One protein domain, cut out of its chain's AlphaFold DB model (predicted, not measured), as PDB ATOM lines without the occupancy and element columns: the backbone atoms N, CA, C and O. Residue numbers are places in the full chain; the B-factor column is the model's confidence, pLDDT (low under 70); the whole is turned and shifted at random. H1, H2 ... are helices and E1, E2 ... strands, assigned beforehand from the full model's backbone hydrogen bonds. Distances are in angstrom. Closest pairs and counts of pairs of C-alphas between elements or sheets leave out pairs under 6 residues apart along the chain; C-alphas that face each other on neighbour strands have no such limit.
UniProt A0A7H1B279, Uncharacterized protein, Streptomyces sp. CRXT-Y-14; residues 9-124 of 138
ATOM      1  N   LEU A   9     199.505 224.948 203.276       49.31
ATOM      2  CA  LEU A   9     198.782 226.124 202.790       49.31
ATOM      3  C   LEU A   9     199.305 226.430 201.390       49.31
ATOM      4  O   LEU A   9     200.435 226.888 201.228       49.31
ATOM      5  N   THR A  10     198.492 226.177 200.371       45.22
ATOM      6  CA  THR A  10     198.793 226.596 199.000       45.22
ATOM      7  C   THR A  10     198.283 228.018 198.799       45.22
ATOM      8  O   THR A  10     197.127 228.229 198.444       45.22
ATOM      9  N   ALA A  11     199.141 228.998 199.068       43.59
ATOM     10  CA  ALA A  11     198.999 230.350 198.543       43.59
ATOM     11  C   ALA A  11     200.085 230.546 197.474       43.59
ATOM     12  O   ALA A  11     201.229 230.167 197.722       43.59
ATOM     13  N   GLY A  12     199.681 231.068 196.310       43.06
ATOM     14  CA  GLY A  12     200.450 231.285 195.076       43.06
ATOM     15  C   GLY A  12     201.975 231.149 195.160       43.06
ATOM     16  O   GLY A  12     202.652 231.888 195.872       43.06
ATOM     17  N   ASP A  13     202.482 230.200 194.376       49.59
ATOM     18  CA  ASP A  13     203.805 230.190 193.735       49.59
ATOM     19  C   ASP A  13     205.052 229.988 194.614       49.59
ATOM     20  O   ASP A  13     206.176 229.968 194.119       49.59
ATOM     21  N   GLY A  14     204.882 229.707 195.907       55.34
ATOM     22  CA  GLY A  14     205.984 229.306 196.786       55.34
ATOM     23  C   GLY A  14     205.470 228.562 198.007       55.34
ATOM     24  O   GLY A  14     205.243 229.176 199.046       55.34
ATOM     25  N   GLY A  15     205.263 227.248 197.869       66.75
ATOM     26  CA  GLY A  15     204.571 226.400 198.846       66.75
ATOM     27  C   GLY A  15     204.949 226.698 200.300       66.75
ATOM     28  O   GLY A  15     206.101 226.525 200.700       66.75
ATOM     29  N   LEU A  16     203.976 227.157 201.089       73.31
ATOM     30  CA  LEU A  16     204.150 227.390 202.516       73.31
ATOM     31  C   LEU A  16     203.839 226.106 203.283       73.31
ATOM     32  O   LEU A  16     202.776 225.498 203.130       73.31
ATOM     33  N   VAL A  17     204.758 225.713 204.158       78.31
ATOM     34  CA  VAL A  17     204.627 224.503 204.972       78.31
ATOM     35  C   VAL A  17     204.439 224.896 206.430       78.31
ATOM     36  O   VAL A  17     205.307 225.542 207.018       78.31
ATOM     37  N   LEU A  18     203.319 224.480 207.028       79.31
ATOM     38  CA  LEU A  18     203.112 224.556 208.475       79.31
ATOM     39  C   LEU A  18     203.802 223.375 209.165       79.31
ATOM     40  O   LEU A  18     203.612 222.219 208.778       79.31
ATOM     41  N   ARG A  19     204.552 223.647 210.234       82.19
ATOM     42  CA  ARG A  19     205.141 222.616 211.097       82.19
ATOM     43  C   ARG A  19     204.794 222.861 212.552       82.19
ATOM     44  O   ARG A  19     205.013 223.955 213.056       82.19
ATOM     45  N   ALA A  20     204.271 221.833 213.213       80.56
ATOM     46  CA  ALA A  20     204.030 221.822 214.650       80.56
ATOM     47  C   ALA A  20     205.180 221.109 215.370       80.56
ATOM     48  O   ALA A  20     205.578 220.014 214.974       80.56
ATOM     49  N   GLU A  21     205.687 221.731 216.425       76.25
ATOM     50  CA  GLU A  21     206.823 221.276 217.221       76.25
ATOM     51  C   GLU A  21     206.482 221.427 218.713       76.25
ATOM     52  O   GLU A  21     205.844 222.398 219.129       76.25
ATOM     53  N   SER A  22     206.926 220.473 219.529       66.44
ATOM     54  CA  SER A  22     206.902 220.562 220.996       66.44
ATOM     55  C   SER A  22     208.328 220.781 221.488       66.44
ATOM     56  O   SER A  22     209.251 220.140 220.978       66.44
ATOM     57  N   ARG A  23     208.539 221.685 222.453       54.78
ATOM     58  CA  ARG A  23     209.888 221.942 222.976       54.78
ATOM     59  C   ARG A  23     210.281 220.831 223.966       54.78
ATOM     60  O   ARG A  23     209.536 220.588 224.913       54.78
ATOM     61  N   PRO A  24     211.437 220.163 223.805       47.22
ATOM     62  CA  PRO A  24     211.898 219.192 224.795       47.22
ATOM     63  C   PRO A  24     212.174 219.895 226.138       47.22
ATOM     64  O   PRO A  24     212.857 220.919 226.172       47.22
ATOM     65  N   GLY A  25     211.618 219.362 227.233       53.88
ATOM     66  CA  GLY A  25     211.762 219.893 228.600       53.88
ATOM     67  C   GLY A  25     210.672 220.873 229.071       53.88
ATOM     68  O   GLY A  25     210.673 221.243 230.241       53.88
ATOM     69  N   ASP A  26     209.739 221.266 228.198       62.53
ATOM     70  CA  ASP A  26     208.543 222.059 228.533       62.53
ATOM     71  C   ASP A  26     207.358 221.470 227.754       62.53
ATOM     72  O   ASP A  26     206.987 221.957 226.686       62.53
ATOM     73  N   GLU A  27     206.824 220.346 228.247       64.06
ATOM     74  CA  GLU A  27     205.801 219.536 227.556       64.06
ATOM     75  C   GLU A  27     204.514 220.320 227.245       64.06
ATOM     76  O   GLU A  27     203.761 219.964 226.329       64.06
ATOM     77  N   ASP A  28     204.287 221.416 227.968       75.19
ATOM     78  CA  ASP A  28     203.136 222.287 227.788       75.19
ATOM     79  C   ASP A  28     203.365 223.347 226.703       75.19
ATOM     80  O   ASP A  28     202.380 223.857 226.163       75.19
ATOM     81  N   GLU A  29     204.616 223.677 226.344       84.00
ATOM     82  CA  GLU A  29     204.939 224.639 225.285       84.00
ATOM     83  C   GLU A  29     204.977 223.999 223.893       84.00
ATOM     84  O   GLU A  29     205.725 223.069 223.575       84.00
ATOM     85  N   ARG A  30     204.158 224.574 223.016       88.69
ATOM     86  CA  ARG A  30     203.997 224.184 221.625       88.69
ATOM     87  C   ARG A  30     204.314 225.357 220.722       88.69
ATOM     88  O   ARG A  30     204.027 226.519 221.023       88.69
ATOM     89  N   ARG A  31     204.876 225.023 219.574       92.00
ATOM     90  CA  ARG A  31     205.294 225.957 218.545       92.00
ATOM     91  C   ARG A  31     204.707 225.504 217.222       92.00
ATOM     92  O   ARG A  31     204.773 224.327 216.885       92.00
ATOM     93  N   VAL A  32     204.130 226.427 216.464       91.75
ATOM     94  CA  VAL A  32     203.787 226.181 215.061       91.75
ATOM     95  C   VAL A  32     204.498 227.226 214.220       91.75
ATOM     96  O   VAL A  32     204.366 228.419 214.484       91.75
ATOM     97  N   THR A  33     205.265 226.780 213.232       92.31
ATOM     98  CA  THR A  33     205.988 227.639 212.291       92.31
ATOM     99  C   THR A  33     205.399 227.515 210.897       92.31
ATOM    100  O   THR A  33     204.861 226.470 210.531       92.31
ATOM    101  N   VAL A  34     205.509 228.582 210.113       90.12
ATOM    102  CA  VAL A  34     205.329 228.549 208.661       90.12
ATOM    103  C   VAL A  34     206.685 228.767 208.027       90.12
ATOM    104  O   VAL A  34     207.398 229.708 208.386       90.12
ATOM    105  N   ARG A  35     207.035 227.899 207.084       88.25
ATOM    106  CA  ARG A  35     208.279 227.992 206.325       88.25
ATOM    107  C   ARG A  35     207.989 228.084 204.833       88.25
ATOM    108  O   ARG A  35     206.996 227.524 204.373       88.25
ATOM    109  N   THR A  36     208.851 228.768 204.090       86.56
ATOM    110  CA  THR A  36     208.841 228.724 202.622       86.56
ATOM    111  C   THR A  36     209.238 227.335 202.123       86.56
ATOM    112  O   THR A  36     209.808 226.541 202.876       86.56
ATOM    113  N   GLY A  37     209.006 227.052 200.839       80.56
ATOM    114  CA  GLY A  37     209.477 225.816 200.200       80.56
ATOM    115  C   GLY A  37     210.998 225.626 200.294       80.56
ATOM    116  O   GLY A  37     211.464 224.504 200.453       80.56
ATOM    117  N   ALA A  38     211.763 226.725 200.315       82.94
ATOM    118  CA  ALA A  38     213.213 226.727 200.548       82.94
ATOM    119  C   ALA A  38     213.604 226.497 202.025       82.94
ATOM    120  O   ALA A  38     214.781 226.463 202.369       82.94
ATOM    121  N   GLY A  39     212.624 226.363 202.920       82.19
ATOM    122  CA  GLY A  39     212.838 226.076 204.329       82.19
ATOM    123  C   GLY A  39     213.123 227.297 205.198       82.19
ATOM    124  O   GLY A  39     213.471 227.092 206.357       82.19
ATOM    125  N   ALA A  40     212.958 228.535 204.727       86.94
ATOM    126  CA  ALA A  40     213.097 229.729 205.569       86.94
ATOM    127  C   ALA A  40     211.844 229.940 206.435       86.94
ATOM    128  O   ALA A  40     210.732 229.828 205.930       86.94
ATOM    129  N   GLU A  41     211.999 230.236 207.728       90.25
ATOM    130  CA  GLU A  41     210.865 230.533 208.616       90.25
ATOM    131  C   GLU A  41     210.324 231.941 208.357       90.25
ATOM    132  O   GLU A  41     211.067 232.913 208.439       90.25
ATOM    133  N   VAL A  42     209.029 232.045 208.064       92.62
ATOM    134  CA  VAL A  42     208.352 233.319 207.752       92.62
ATOM    135  C   VAL A  42     207.252 233.667 208.747       92.62
ATOM    136  O   VAL A  42     206.725 234.774 208.726       92.62
ATOM    137  N   ALA A  43     206.869 232.736 209.621       92.31
ATOM    138  CA  ALA A  43     205.957 233.018 210.719       92.31
ATOM    139  C   ALA A  43     206.061 231.967 211.826       92.31
ATOM    140  O   ALA A  43     206.425 230.817 211.580       92.31
ATOM    141  N   GLU A  44     205.668 232.348 213.036       94.31
ATOM    142  CA  GLU A  44     205.680 231.491 214.217       94.31
ATOM    143  C   GLU A  44     204.561 231.888 215.183       94.31
ATOM    144  O   GLU A  44     204.314 233.069 215.426       94.31
ATOM    145  N   ILE A  45     203.923 230.896 215.801       93.81
ATOM    146  CA  ILE A  45     203.149 231.066 217.030       93.81
ATOM    147  C   ILE A  45     203.697 230.141 218.111       93.81
ATOM    148  O   ILE A  45     203.922 228.953 217.871       93.81
ATOM    149  N   ARG A  46     203.869 230.675 219.321       92.44
ATOM    150  CA  ARG A  46     204.144 229.883 220.525       92.44
ATOM    151  C   ARG A  46     202.972 229.974 221.463       92.44
ATOM    152  O   ARG A  46     202.426 231.057 221.700       92.44
ATOM    153  N   PHE A  47     202.601 228.846 222.032       91.12
ATOM    154  CA  PHE A  47     201.508 228.777 222.975       91.12
ATOM    155  C   PHE A  47     201.724 227.648 223.966       91.12
ATOM    156  O   PHE A  47     202.435 226.689 223.690       91.12
ATOM    157  N   ARG A  48     201.080 227.770 225.122       89.56
ATOM    158  CA  ARG A  48     200.989 226.685 226.090       89.56
ATOM    159  C   ARG A  48     199.564 226.195 226.220       89.56
ATOM    160  O   ARG A  48     198.638 226.992 226.055       89.56
ATOM    161  N   VAL A  49     199.385 224.924 226.548       88.56
ATOM    162  CA  VAL A  49     198.068 224.391 226.910       88.56
ATOM    163  C   VAL A  49     198.140 223.596 228.199       88.56
ATOM    164  O   VAL A  49     199.134 222.944 228.471       88.56
ATOM    165  N   CYS A  50     197.069 223.629 228.980       86.81
ATOM    166  CA  CYS A  50     196.890 222.759 230.129       86.81
ATOM    167  C   CYS A  50     195.685 221.870 229.851       86.81
ATOM    168  O   CYS A  50     194.544 222.341 229.861       86.81
ATOM    169  N   ALA A  51     195.929 220.582 229.606       83.44
ATOM    170  CA  ALA A  51     194.852 219.620 229.384       83.44
ATOM    171  C   ALA A  51     193.947 219.487 230.620       83.44
ATOM    172  O   ALA A  51     192.734 219.367 230.482       83.44
ATOM    173  N   HIS A  52     194.526 219.596 231.822       85.12
ATOM    174  CA  HIS A  52     193.795 219.472 233.080       85.12
ATOM    175  C   HIS A  52     192.756 220.587 233.278       85.12
ATOM    176  O   HIS A  52     191.590 220.320 233.549       85.12
ATOM    177  N   CYS A  53     193.158 221.847 233.102       86.06
ATOM    178  CA  CYS A  53     192.266 222.994 233.281       86.06
ATOM    179  C   CYS A  53     191.511 223.390 232.002       86.06
ATOM    180  O   CYS A  53     190.694 224.314 232.045       86.06
ATOM    181  N   ARG A  54     191.787 222.716 230.873       89.50
ATOM    182  CA  ARG A  54     191.284 223.048 229.529       89.50
ATOM    183  C   ARG A  54     191.514 224.519 229.178       89.50
ATOM    184  O   ARG A  54     190.598 225.238 228.775       89.50
ATOM    185  N   THR A  55     192.741 224.988 229.378       89.94
ATOM    186  CA  THR A  55     193.144 226.368 229.076       89.94
ATOM    187  C   THR A  55     194.292 226.401 228.080       89.94
ATOM    188  O   THR A  55     195.161 225.532 228.081       89.94
ATOM    189  N   GLY A  56     194.292 227.415 227.219       91.25
ATOM    190  CA  GLY A  56     195.358 227.697 226.265       91.25
ATOM    191  C   GLY A  56     195.855 229.130 226.425       91.25
ATOM    192  O   GLY A  56     195.081 230.045 226.720       91.25
ATOM    193  N   ARG A  57     197.153 229.355 226.235       91.06
ATOM    194  CA  ARG A  57     197.727 230.700 226.243       91.06
ATOM    195  C   ARG A  57     198.678 230.912 225.090       91.06
ATOM    196  O   ARG A  57     199.730 230.283 225.035       91.06
ATOM    197  N   VAL A  58     198.361 231.878 224.238       91.81
ATOM    198  CA  VAL A  58     199.284 232.364 223.212       91.81
ATOM    199  C   VAL A  58     200.355 233.226 223.880       91.81
ATOM    200  O   VAL A  58     200.042 234.192 224.578       91.81
ATOM    201  N   ARG A  59     201.621 232.849 223.694       89.12
ATOM    202  CA  ARG A  59     202.806 233.504 224.267       89.12
ATOM    203  C   ARG A  59     203.384 234.542 223.319       89.12
ATOM    204  O   ARG A  59     203.662 235.662 223.744       89.12
ATOM    205  N   SER A  60     203.524 234.169 222.053       90.62
ATOM    206  CA  SER A  60     204.022 235.027 220.985       90.62
ATOM    207  C   SER A  60     203.386 234.634 219.659       90.62
ATOM    208  O   SER A  60     203.031 233.477 219.439       90.62
ATOM    209  N   LEU A  61     203.244 235.624 218.783       91.88
ATOM    210  CA  LEU A  61     202.908 235.452 217.379       91.88
ATOM    211  C   LEU A  61     203.789 236.418 216.594       91.88
ATOM    212  O   LEU A  61     203.766 237.623 216.854       91.88
ATOM    213  N   TRP A  62     204.537 235.886 215.642       91.94
ATOM    214  CA  TRP A  62     205.379 236.645 214.736       91.94
ATOM    215  C   TRP A  62     205.070 236.234 213.298       91.94
ATOM    216  O   TRP A  62     204.809 235.068 213.010       91.94
ATOM    217  N   VAL A  63     205.050 237.216 212.404       89.50
ATOM    218  CA  VAL A  63     204.885 237.027 210.963       89.50
ATOM    219  C   VAL A  63     205.828 238.014 210.299       89.50
ATOM    220  O   VAL A  63     205.795 239.208 210.638       89.50
ATOM    221  N   ASP A  64     206.635 237.501 209.377       89.38
ATOM    222  CA  ASP A  64     207.512 238.277 208.517       89.38
ATOM    223  C   ASP A  64     206.744 239.434 207.871       89.38
ATOM    224  O   ASP A  64     205.586 239.292 207.467       89.38
ATOM    225  N   GLU A  65     207.374 240.608 207.825       84.88
ATOM    226  CA  GLU A  65     206.724 241.834 207.378       84.88
ATOM    227  C   GLU A  65     206.205 241.748 205.947       84.88
ATOM    228  O   GLU A  65     205.072 242.168 205.697       84.88
ATOM    229  N   MET A  66     206.988 241.141 205.058       84.31
ATOM    230  CA  MET A  66     206.674 241.021 203.637       84.31
ATOM    231  C   MET A  66     205.504 240.071 203.391       84.31
ATOM    232  O   MET A  66     204.823 240.185 202.380       84.31
ATOM    233  N   ARG A  67     205.240 239.168 204.343       80.38
ATOM    234  CA  ARG A  67     204.148 238.185 204.296       80.38
ATOM    235  C   ARG A  67     202.950 238.583 205.165       80.38
ATOM    236  O   ARG A  67     201.985 237.824 205.330       80.38
ATOM    237  N   ARG A  68     202.975 239.778 205.773       77.94
ATOM    238  CA  ARG A  68     201.825 240.288 206.532       77.94
ATOM    239  C   ARG A  68     200.646 240.505 205.581       77.94
ATOM    240  O   ARG A  68     200.802 241.039 204.497       77.94
ATOM    241  N   ARG A  69     199.435 240.198 206.065       78.44
ATOM    242  CA  ARG A  69     198.133 240.295 205.355       78.44
ATOM    243  C   ARG A  69     197.783 239.137 204.413       78.44
ATOM    244  O   ARG A  69     196.643 239.086 203.977       78.44
ATOM    245  N   GLU A  70     198.642 238.136 204.257       84.75
ATOM    246  CA  GLU A  70     198.323 236.892 203.525       84.75
ATOM    247  C   GLU A  70     197.483 235.884 204.339       84.75
ATOM    248  O   GLU A  70     197.385 234.710 204.006       84.75
ATOM    249  N   GLY A  71     196.919 236.291 205.480       87.19
ATOM    250  CA  GLY A  71     196.151 235.391 206.350       87.19
ATOM    251  C   GLY A  71     196.986 234.418 207.196       87.19
ATOM    252  O   GLY A  71     196.427 233.783 208.087       87.19
ATOM    253  N   ILE A  72     198.315 234.371 207.036       90.25
ATOM    254  CA  ILE A  72     199.222 233.465 207.773       90.25
ATOM    255  C   ILE A  72     199.009 233.518 209.294       90.25
ATOM    256  O   ILE A  72     198.908 232.487 209.957       90.25
ATOM    257  N   GLY A  73     198.884 234.723 209.858       91.25
ATOM    258  CA  GLY A  73     198.642 234.881 211.293       91.25
ATOM    259  C   GLY A  73     197.336 234.224 211.754       91.25
ATOM    260  O   GLY A  73     197.295 233.648 212.838       91.25
ATOM    261  N   LEU A  74     196.272 234.282 210.943       92.25
ATOM    262  CA  LEU A  74     194.998 233.636 211.265       92.25
ATOM    263  C   LEU A  74     195.139 232.112 211.238       92.25
ATOM    264  O   LEU A  74     194.619 231.448 212.131       92.25
ATOM    265  N   GLU A  75     195.872 231.564 210.269       92.19
ATOM    266  CA  GLU A  75     196.114 230.120 210.186       92.19
ATOM    267  C   GLU A  75     196.940 229.597 211.360       92.19
ATOM    268  O   GLU A  75     196.634 228.536 211.905       92.19
ATOM    269  N   LEU A  76     197.926 230.369 211.817       93.56
ATOM    270  CA  LEU A  76     198.682 230.048 213.025       93.56
ATOM    271  C   LEU A  76     197.793 230.038 214.276       93.56
ATOM    272  O   LEU A  76     197.843 229.089 215.060       93.56
ATOM    273  N   VAL A  77     196.929 231.046 214.449       94.00
ATOM    274  CA  VAL A  77     195.968 231.066 215.566       94.00
ATOM    275  C   VAL A  77     194.979 229.903 215.452       94.00
ATOM    276  O   VAL A  77     194.706 229.235 216.446       94.00
ATOM    277  N   ARG A  78     194.491 229.595 214.246       94.12
ATOM    278  CA  ARG A  78     193.609 228.449 213.997       94.12
ATOM    279  C   ARG A  78     194.292 227.130 214.359       94.12
ATOM    280  O   ARG A  78     193.669 226.278 214.989       94.12
ATOM    281  N   ALA A  79     195.562 226.957 213.996       91.19
ATOM    282  CA  ALA A  79     196.344 225.779 214.356       91.19
ATOM    283  C   ALA A  79     196.500 225.643 215.877       91.19
ATOM    284  O   ALA A  79     196.290 224.552 216.407       91.19
ATOM    285  N   ALA A  80     196.778 226.744 216.583       91.94
ATOM    286  CA  ALA A  80     196.830 226.743 218.041       91.94
ATOM    287  C   ALA A  80     195.479 226.341 218.652       91.94
ATOM    288  O   ALA A  80     195.426 225.394 219.433       91.94
ATOM    289  N   VAL A  81     194.378 226.974 218.236       92.75
ATOM    290  CA  VAL A  81     193.026 226.689 218.750       92.75
ATOM    291  C   VAL A  81     192.614 225.235 218.506       92.75
ATOM    292  O   VAL A  81     192.112 224.582 219.419       92.75
ATOM    293  N   ARG A  82     192.898 224.676 217.323       91.69
ATOM    294  CA  ARG A  82     192.627 223.258 217.020       91.69
ATOM    295  C   ARG A  82     193.411 222.281 217.895       91.69
ATOM    296  O   ARG A  82     192.973 221.150 218.057       91.69
ATOM    297  N   SER A  83     194.541 222.692 218.470       88.25
ATOM    298  CA  SER A  83     195.308 221.843 219.392       88.25
ATOM    299  C   SER A  83     194.660 221.692 220.780       88.25
ATOM    300  O   SER A  83     195.112 220.867 221.578       88.25
ATOM    301  N   GLY A  84     193.627 222.491 221.069       87.12
ATOM    302  CA  GLY A  84     192.810 222.415 222.278       87.12
ATOM    303  C   GLY A  84     191.367 222.848 221.995       87.12
ATOM    304  O   GLY A  84     190.980 223.952 222.390       87.12
ATOM    305  N   PRO A  85     190.565 222.016 221.302       88.75
ATOM    306  CA  PRO A  85     189.161 222.314 221.041       88.75
ATOM    307  C   PRO A  85     188.389 222.487 222.355       88.75
ATOM    308  O   PRO A  85     188.543 221.702 223.290       88.75
ATOM    309  N   GLY A  86     187.580 223.545 222.446       87.94
ATOM    310  CA  GLY A  86     186.821 223.872 223.658       87.94
ATOM    311  C   GLY A  86     187.657 224.420 224.821       87.94
ATOM    312  O   GLY A  86     187.124 224.612 225.913       87.94
ATOM    313  N   PHE A  87     188.956 224.678 224.627       91.25
ATOM    314  CA  PHE A  87     189.778 225.284 225.672       91.25
ATOM    315  C   PHE A  87     189.470 226.775 225.792       91.25
ATOM    316  O   PHE A  87     189.177 227.455 224.808       91.25
ATOM    317  N   ARG A  88     189.597 227.310 227.008       91.50
ATOM    318  CA  ARG A  88     189.581 228.759 227.229       91.50
ATOM    319  C   ARG A  88     190.936 229.335 226.849       91.50
ATOM    320  O   ARG A  88     191.941 229.013 227.486       91.50
ATOM    321  N   TRP A  89     190.960 230.179 225.826       92.69
ATOM    322  CA  TRP A  89     192.185 230.785 225.322       92.69
ATOM    323  C   TRP A  89     192.408 232.183 225.899       92.69
ATOM    324  O   TRP A  89     191.474 232.946 226.113       92.69
ATOM    325  N   THR A  90     193.667 232.524 226.148       91.88
ATOM    326  CA  THR A  90     194.116 233.879 226.500       91.88
ATOM    327  C   THR A  90     195.373 234.213 225.713       91.88
ATOM    328  O   THR A  90     196.051 233.323 225.191       91.88
ATOM    329  N   THR A  91     195.733 235.488 225.641       89.81
ATOM    330  CA  THR A  91     197.043 235.895 225.130       89.81
ATOM    331  C   THR A  91     197.864 236.549 226.233       89.81
ATOM    332  O   THR A  91     197.334 237.095 227.204       89.81
ATOM    333  N   THR A  92     199.186 236.548 226.084       84.75
ATOM    334  CA  THR A  92     200.060 237.492 226.795       84.75
ATOM    335  C   THR A  92     199.672 238.941 226.490       84.75
ATOM    336  O   THR A  92     198.851 239.205 225.607       84.75
ATOM    337  N   VAL A  93     200.218 239.891 227.257       78.38
ATOM    338  CA  VAL A  93     199.985 241.323 227.026       78.38
ATOM    339  C   VAL A  93     200.404 241.675 225.602       78.38
ATOM    340  O   VAL A  93     201.477 241.291 225.145       78.38
ATOM    341  N   GLN A  94     199.533 242.394 224.897       79.44
ATOM    342  CA  GLN A  94     199.699 242.682 223.476       79.44
ATOM    343  C   GLN A  94     199.779 244.177 223.218       79.44
ATOM    344  O   GLN A  94     199.122 244.977 223.894       79.44
ATOM    345  N   SER A  95     200.487 244.543 222.150       82.31
ATOM    346  CA  SER A  95     200.388 245.876 221.557       82.31
ATOM    347  C   SER A  95     198.946 246.183 221.121       82.31
ATOM    348  O   SER A  95     198.132 245.276 220.922       82.31
ATOM    349  N   ARG A  96     198.611 247.466 220.916       84.69
ATOM    350  CA  ARG A  96     197.287 247.877 220.396       84.69
ATOM    351  C   ARG A  96     196.930 247.151 219.091       84.69
ATOM    352  O   ARG A  96     195.793 246.715 218.924       84.69
ATOM    353  N   ARG A  97     197.909 246.991 218.192       84.62
ATOM    354  CA  ARG A  97     197.755 246.252 216.929       84.62
ATOM    355  C   ARG A  97     197.485 244.768 217.175       84.62
ATOM    356  O   ARG A  97     196.578 244.223 216.556       84.62
ATOM    357  N   GLY A  98     198.223 244.151 218.100       85.88
ATOM    358  CA  GLY A  98     197.995 242.769 218.520       85.88
ATOM    359  C   GLY A  98     196.566 242.563 219.017       85.88
ATOM    360  O   GLY A  98     195.857 241.733 218.463       85.88
ATOM    361  N   ARG A  99     196.087 243.398 219.948       87.44
ATOM    362  CA  ARG A  99     194.719 243.279 220.491       87.44
ATOM    363  C   ARG A  99     193.642 243.300 219.407       87.44
ATOM    364  O   ARG A  99     192.751 242.461 219.418       87.44
ATOM    365  N   ARG A 100     193.745 244.227 218.446       90.12
ATOM    366  CA  ARG A 100     192.811 244.301 217.305       90.12
ATOM    367  C   ARG A 100     192.861 243.038 216.449       90.12
ATOM    368  O   ARG A 100     191.819 242.519 216.063       90.12
ATOM    369  N   PHE A 101     194.064 242.538 216.174       91.19
ATOM    370  CA  PHE A 101     194.244 241.307 215.414       91.19
ATOM    371  C   PHE A 101     193.632 240.097 216.134       91.19
ATOM    372  O   PHE A 101     192.853 239.374 215.522       91.19
ATOM    373  N   PHE A 102     193.932 239.888 217.419       91.69
ATOM    374  CA  PHE A 102     193.428 238.734 218.170       91.69
ATOM    375  C   PHE A 102     191.920 238.801 218.416       91.69
ATOM    376  O   PHE A 102     191.265 237.765 218.349       91.69
ATOM    377  N   ALA A 103     191.350 239.996 218.596       91.56
ATOM    378  CA  ALA A 103     189.900 240.169 218.619       91.56
ATOM    379  C   ALA A 103     189.262 239.733 217.287       91.56
ATOM    380  O   ALA A 103     188.345 238.915 217.279       91.56
ATOM    381  N   ALA A 104     189.790 240.202 216.149       93.06
ATOM    382  CA  ALA A 104     189.287 239.816 214.829       93.06
ATOM    383  C   ALA A 104     189.491 238.321 214.526       93.06
ATOM    384  O   ALA A 104     188.620 237.680 213.937       93.06
ATOM    385  N   ALA A 105     190.630 237.748 214.927       93.06
ATOM    386  CA  ALA A 105     190.899 236.322 214.776       93.06
ATOM    387  C   ALA A 105     189.945 235.485 215.639       93.06
ATOM    388  O   ALA A 105     189.404 234.496 215.156       93.06
ATOM    389  N   GLY A 106     189.693 235.914 216.877       92.25
ATOM    390  CA  GLY A 106     188.757 235.265 217.787       92.25
ATOM    391  C   GLY A 106     187.336 235.227 217.233       92.25
ATOM    392  O   GLY A 106     186.735 234.157 217.179       92.25
ATOM    393  N   LEU A 107     186.848 236.358 216.706       93.56
ATOM    394  CA  LEU A 107     185.547 236.436 216.030       93.56
ATOM    395  C   LEU A 107     185.445 235.447 214.860       93.56
ATOM    396  O   LEU A 107     184.474 234.706 214.767       93.56
ATOM    397  N   ARG A 108     186.468 235.382 213.997       93.31
ATOM    398  CA  ARG A 108     186.489 234.454 212.849       93.31
ATOM    399  C   ARG A 108     186.539 232.981 213.245       93.31
ATOM    400  O   ARG A 108     186.135 232.133 212.457       93.31
ATOM    401  N   LEU A 109     187.101 232.674 214.409       92.00
ATOM    402  CA  LEU A 109     187.285 231.306 214.890       92.00
ATOM    403  C   LEU A 109     186.220 230.882 215.909       92.00
ATOM    404  O   LEU A 109     186.255 229.743 216.362       92.00
ATOM    405  N   GLY A 110     185.303 231.778 216.288       92.88
ATOM    406  CA  GLY A 110     184.304 231.511 217.322       92.88
ATOM    407  C   GLY A 110     184.906 231.291 218.715       92.88
ATOM    408  O   GLY A 110     184.317 230.584 219.528       92.88
ATOM    409  N   VAL A 111     186.084 231.861 219.003       91.69
ATOM    410  CA  VAL A 111     186.759 231.723 220.306       91.69
ATOM    411  C   VAL A 111     187.161 233.076 220.881       91.69
ATOM    412  O   VAL A 111     187.639 233.960 220.174       91.69
ATOM    413  N   ALA A 112     187.019 233.239 222.195       91.81
ATOM    414  CA  ALA A 112     187.518 234.426 222.876       91.81
ATOM    415  C   ALA A 112     189.049 234.364 223.013       91.81
ATOM    416  O   ALA A 112     189.603 233.359 223.459       91.81
ATOM    417  N   LEU A 113     189.727 235.458 222.655       88.69
ATOM    418  CA  LEU A 113     191.180 235.631 222.790       88.69
ATOM    419  C   LEU A 113     191.500 236.934 223.548       88.69
ATOM    420  O   LEU A 113     192.100 237.847 222.974       88.69
ATOM    421  N   PRO A 114     191.063 237.076 224.814       89.31
ATOM    422  CA  PRO A 114     191.326 238.271 225.602       89.31
ATOM    423  C   PRO A 114     192.824 238.452 225.875       89.31
ATOM    424  O   PRO A 114     193.575 237.490 226.089       89.31
ATOM    425  N   ALA A 115     193.236 239.720 225.900       80.75
ATOM    426  CA  ALA A 115     194.566 240.107 226.334       80.75
ATOM    427  C   ALA A 115     194.648 240.003 227.856       80.75
ATOM    428  O   ALA A 115     193.949 240.726 228.560       80.75
ATOM    429  N   ALA A 116     195.543 239.138 228.334       71.19
ATOM    430  CA  ALA A 116     195.670 238.777 229.738       71.19
ATOM    431  C   ALA A 116     194.415 238.106 230.335       71.19
ATOM    432  O   ALA A 116     193.323 238.082 229.776       71.19
ATOM    433  N   GLY A 117     194.634 237.455 231.467       69.31
ATOM    434  CA  GLY A 117     193.688 236.589 232.153       69.31
ATOM    435  C   GLY A 117     194.455 235.728 233.154       69.31
ATOM    436  O   GLY A 117     195.678 235.563 232.979       69.31
ATOM    437  N   PRO A 118     193.781 235.215 234.199       67.88
ATOM    438  CA  PRO A 118     194.428 234.402 235.215       67.88
ATOM    439  C   PRO A 118     195.142 233.230 234.545       67.88
ATOM    440  O   PRO A 118     194.570 232.497 233.734       67.88
ATOM    441  N   LEU A 119     196.435 233.100 234.840       70.62
ATOM    442  CA  LEU A 119     197.196 231.938 234.421       70.62
ATOM    443  C   LEU A 119     196.720 230.749 235.242       70.62
ATOM    444  O   LEU A 119     196.644 230.821 236.464       70.62
ATOM    445  N   CYS A 120     196.425 229.647 234.559       78.75
ATOM    446  CA  CYS A 120     196.324 228.367 235.235       78.75
ATOM    447  C   CYS A 120     197.652 228.114 235.976       78.75
ATOM    448  O   CYS A 120     198.695 228.251 235.328       78.75
ATOM    449  N   PRO A 121     197.633 227.748 237.271       77.31
ATOM    450  CA  PRO A 121     198.845 227.470 238.044       77.31
ATOM    451  C   PRO A 121     199.794 226.493 237.333       77.31
ATOM    452  O   PRO A 121     200.983 226.785 237.193       77.31
ATOM    453  N   HIS A 122     199.244 225.462 236.685       78.25
ATOM    454  CA  HIS A 122     200.007 224.500 235.885       78.25
ATOM    455  C   HIS A 122     200.792 225.133 234.720       78.25
ATOM    456  O   HIS A 122     201.843 224.631 234.346       78.25
ATOM    457  N   LEU A 123     200.333 226.260 234.158       75.19
ATOM    458  CA  LEU A 123     201.011 226.957 233.054       75.19
ATOM    459  C   LEU A 123     202.091 227.953 233.508       75.19
ATOM    460  O   LEU A 123     202.786 228.520 232.656       75.19
ATOM    461  N   THR A 124     202.222 228.204 234.816       71.00
ATOM    462  CA  THR A 124     203.128 229.233 235.363       71.00
ATOM    463  C   THR A 124     204.579 228.778 235.516       71.00
ATOM    464  O   THR A 124     205.450 229.634 235.581       71.00
TER     465      THR A 124
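AT A GLANCE: This is residues 9 to 124 of the 138 residues of an uncharacterized protein of Streptomyces sp. CRXT-Y-14 (UniProt A0A7H1B279). A twisted sheet of five strands curls round one helix, H1, which lies in the hollow of one face. The longer helix H2 lies farther out, near the edge strand E5, and only grazes the sheet. The printed part has 116 residues with two named helices and five named strands, in the order E1 E2 E3 E4 H1 E5 H2; the mixed sheet runs E1 E2 E3 E4 E5, and E4 and E5 are its parallel pair. The class is mixed, helices and strands. The whole is compact, with a radius of gyration of the C-alphas of 14.0 A and spans of 44 by 32 by 22 A.

HOW THE PARTS SIT: E1, residues 16 to 22, E2, residues 29 to 35, E3, residues 41 to 50, and E4, residues 55 to 63, form a meander, each strand the antiparallel neighbour of the one before, with a hairpin at each step. N 19 and O 33 are 2.9 A apart between E1 and E2, N 32 and O 45 2.9 A between E2 and E3, and N 46 and O 60 2.9 A between E3 and E4. E4 bends by 50 degrees at residue 59. E5, residues 88 to 91, is parallel to E4 at 38 degrees, with N 58 and O 90 2.9 A apart. H1, residues 72 to 82, stands between them in the chain; E4, H1 and E5 are a strand-helix-strand unit, two parallel neighbour strands with a helix between, and its crossover is right-handed. H1 on one face of the sheet gives two layers, helix over sheet; its closest C-alphas to E3 are those of Ile 45 and Leu 76, 6.1 A. H2, residues 96 to 109, only just touches H1, with 3 pairs of C-alphas within 8 A and with residues 105 to 109 alone; the closest C-alphas are those of Leu 74 and Ala 105, 6.0 A. Their lines stand at a steep tilt of 56 degrees, the same way. In H1 and H2 every O i to N i+4 pair is within hydrogen-bond range.

IN THESE COORDINATES: E1 begins at C-alpha 16, (204.150, 227.390, 202.516), and is 19.9 A long. E2 measures 19.5 A, E3 26.8 A, E4 24.1 A, H1 15.3 A and E5 10.5 A. H2, 20.1 A, ends at C-alpha 109, (187.285, 231.306, 214.890).

THE WHOLE: The C-alphas of Asp 13 and Pro 121 are the farthest apart, 44.7 A. The printed part has no cut and no long link. Residues 110 to 124 hold no named element. Mean pLDDT of the printed part is 83.1; residues 9 to 15, 22 to 27 and 117 to 118 are under 70.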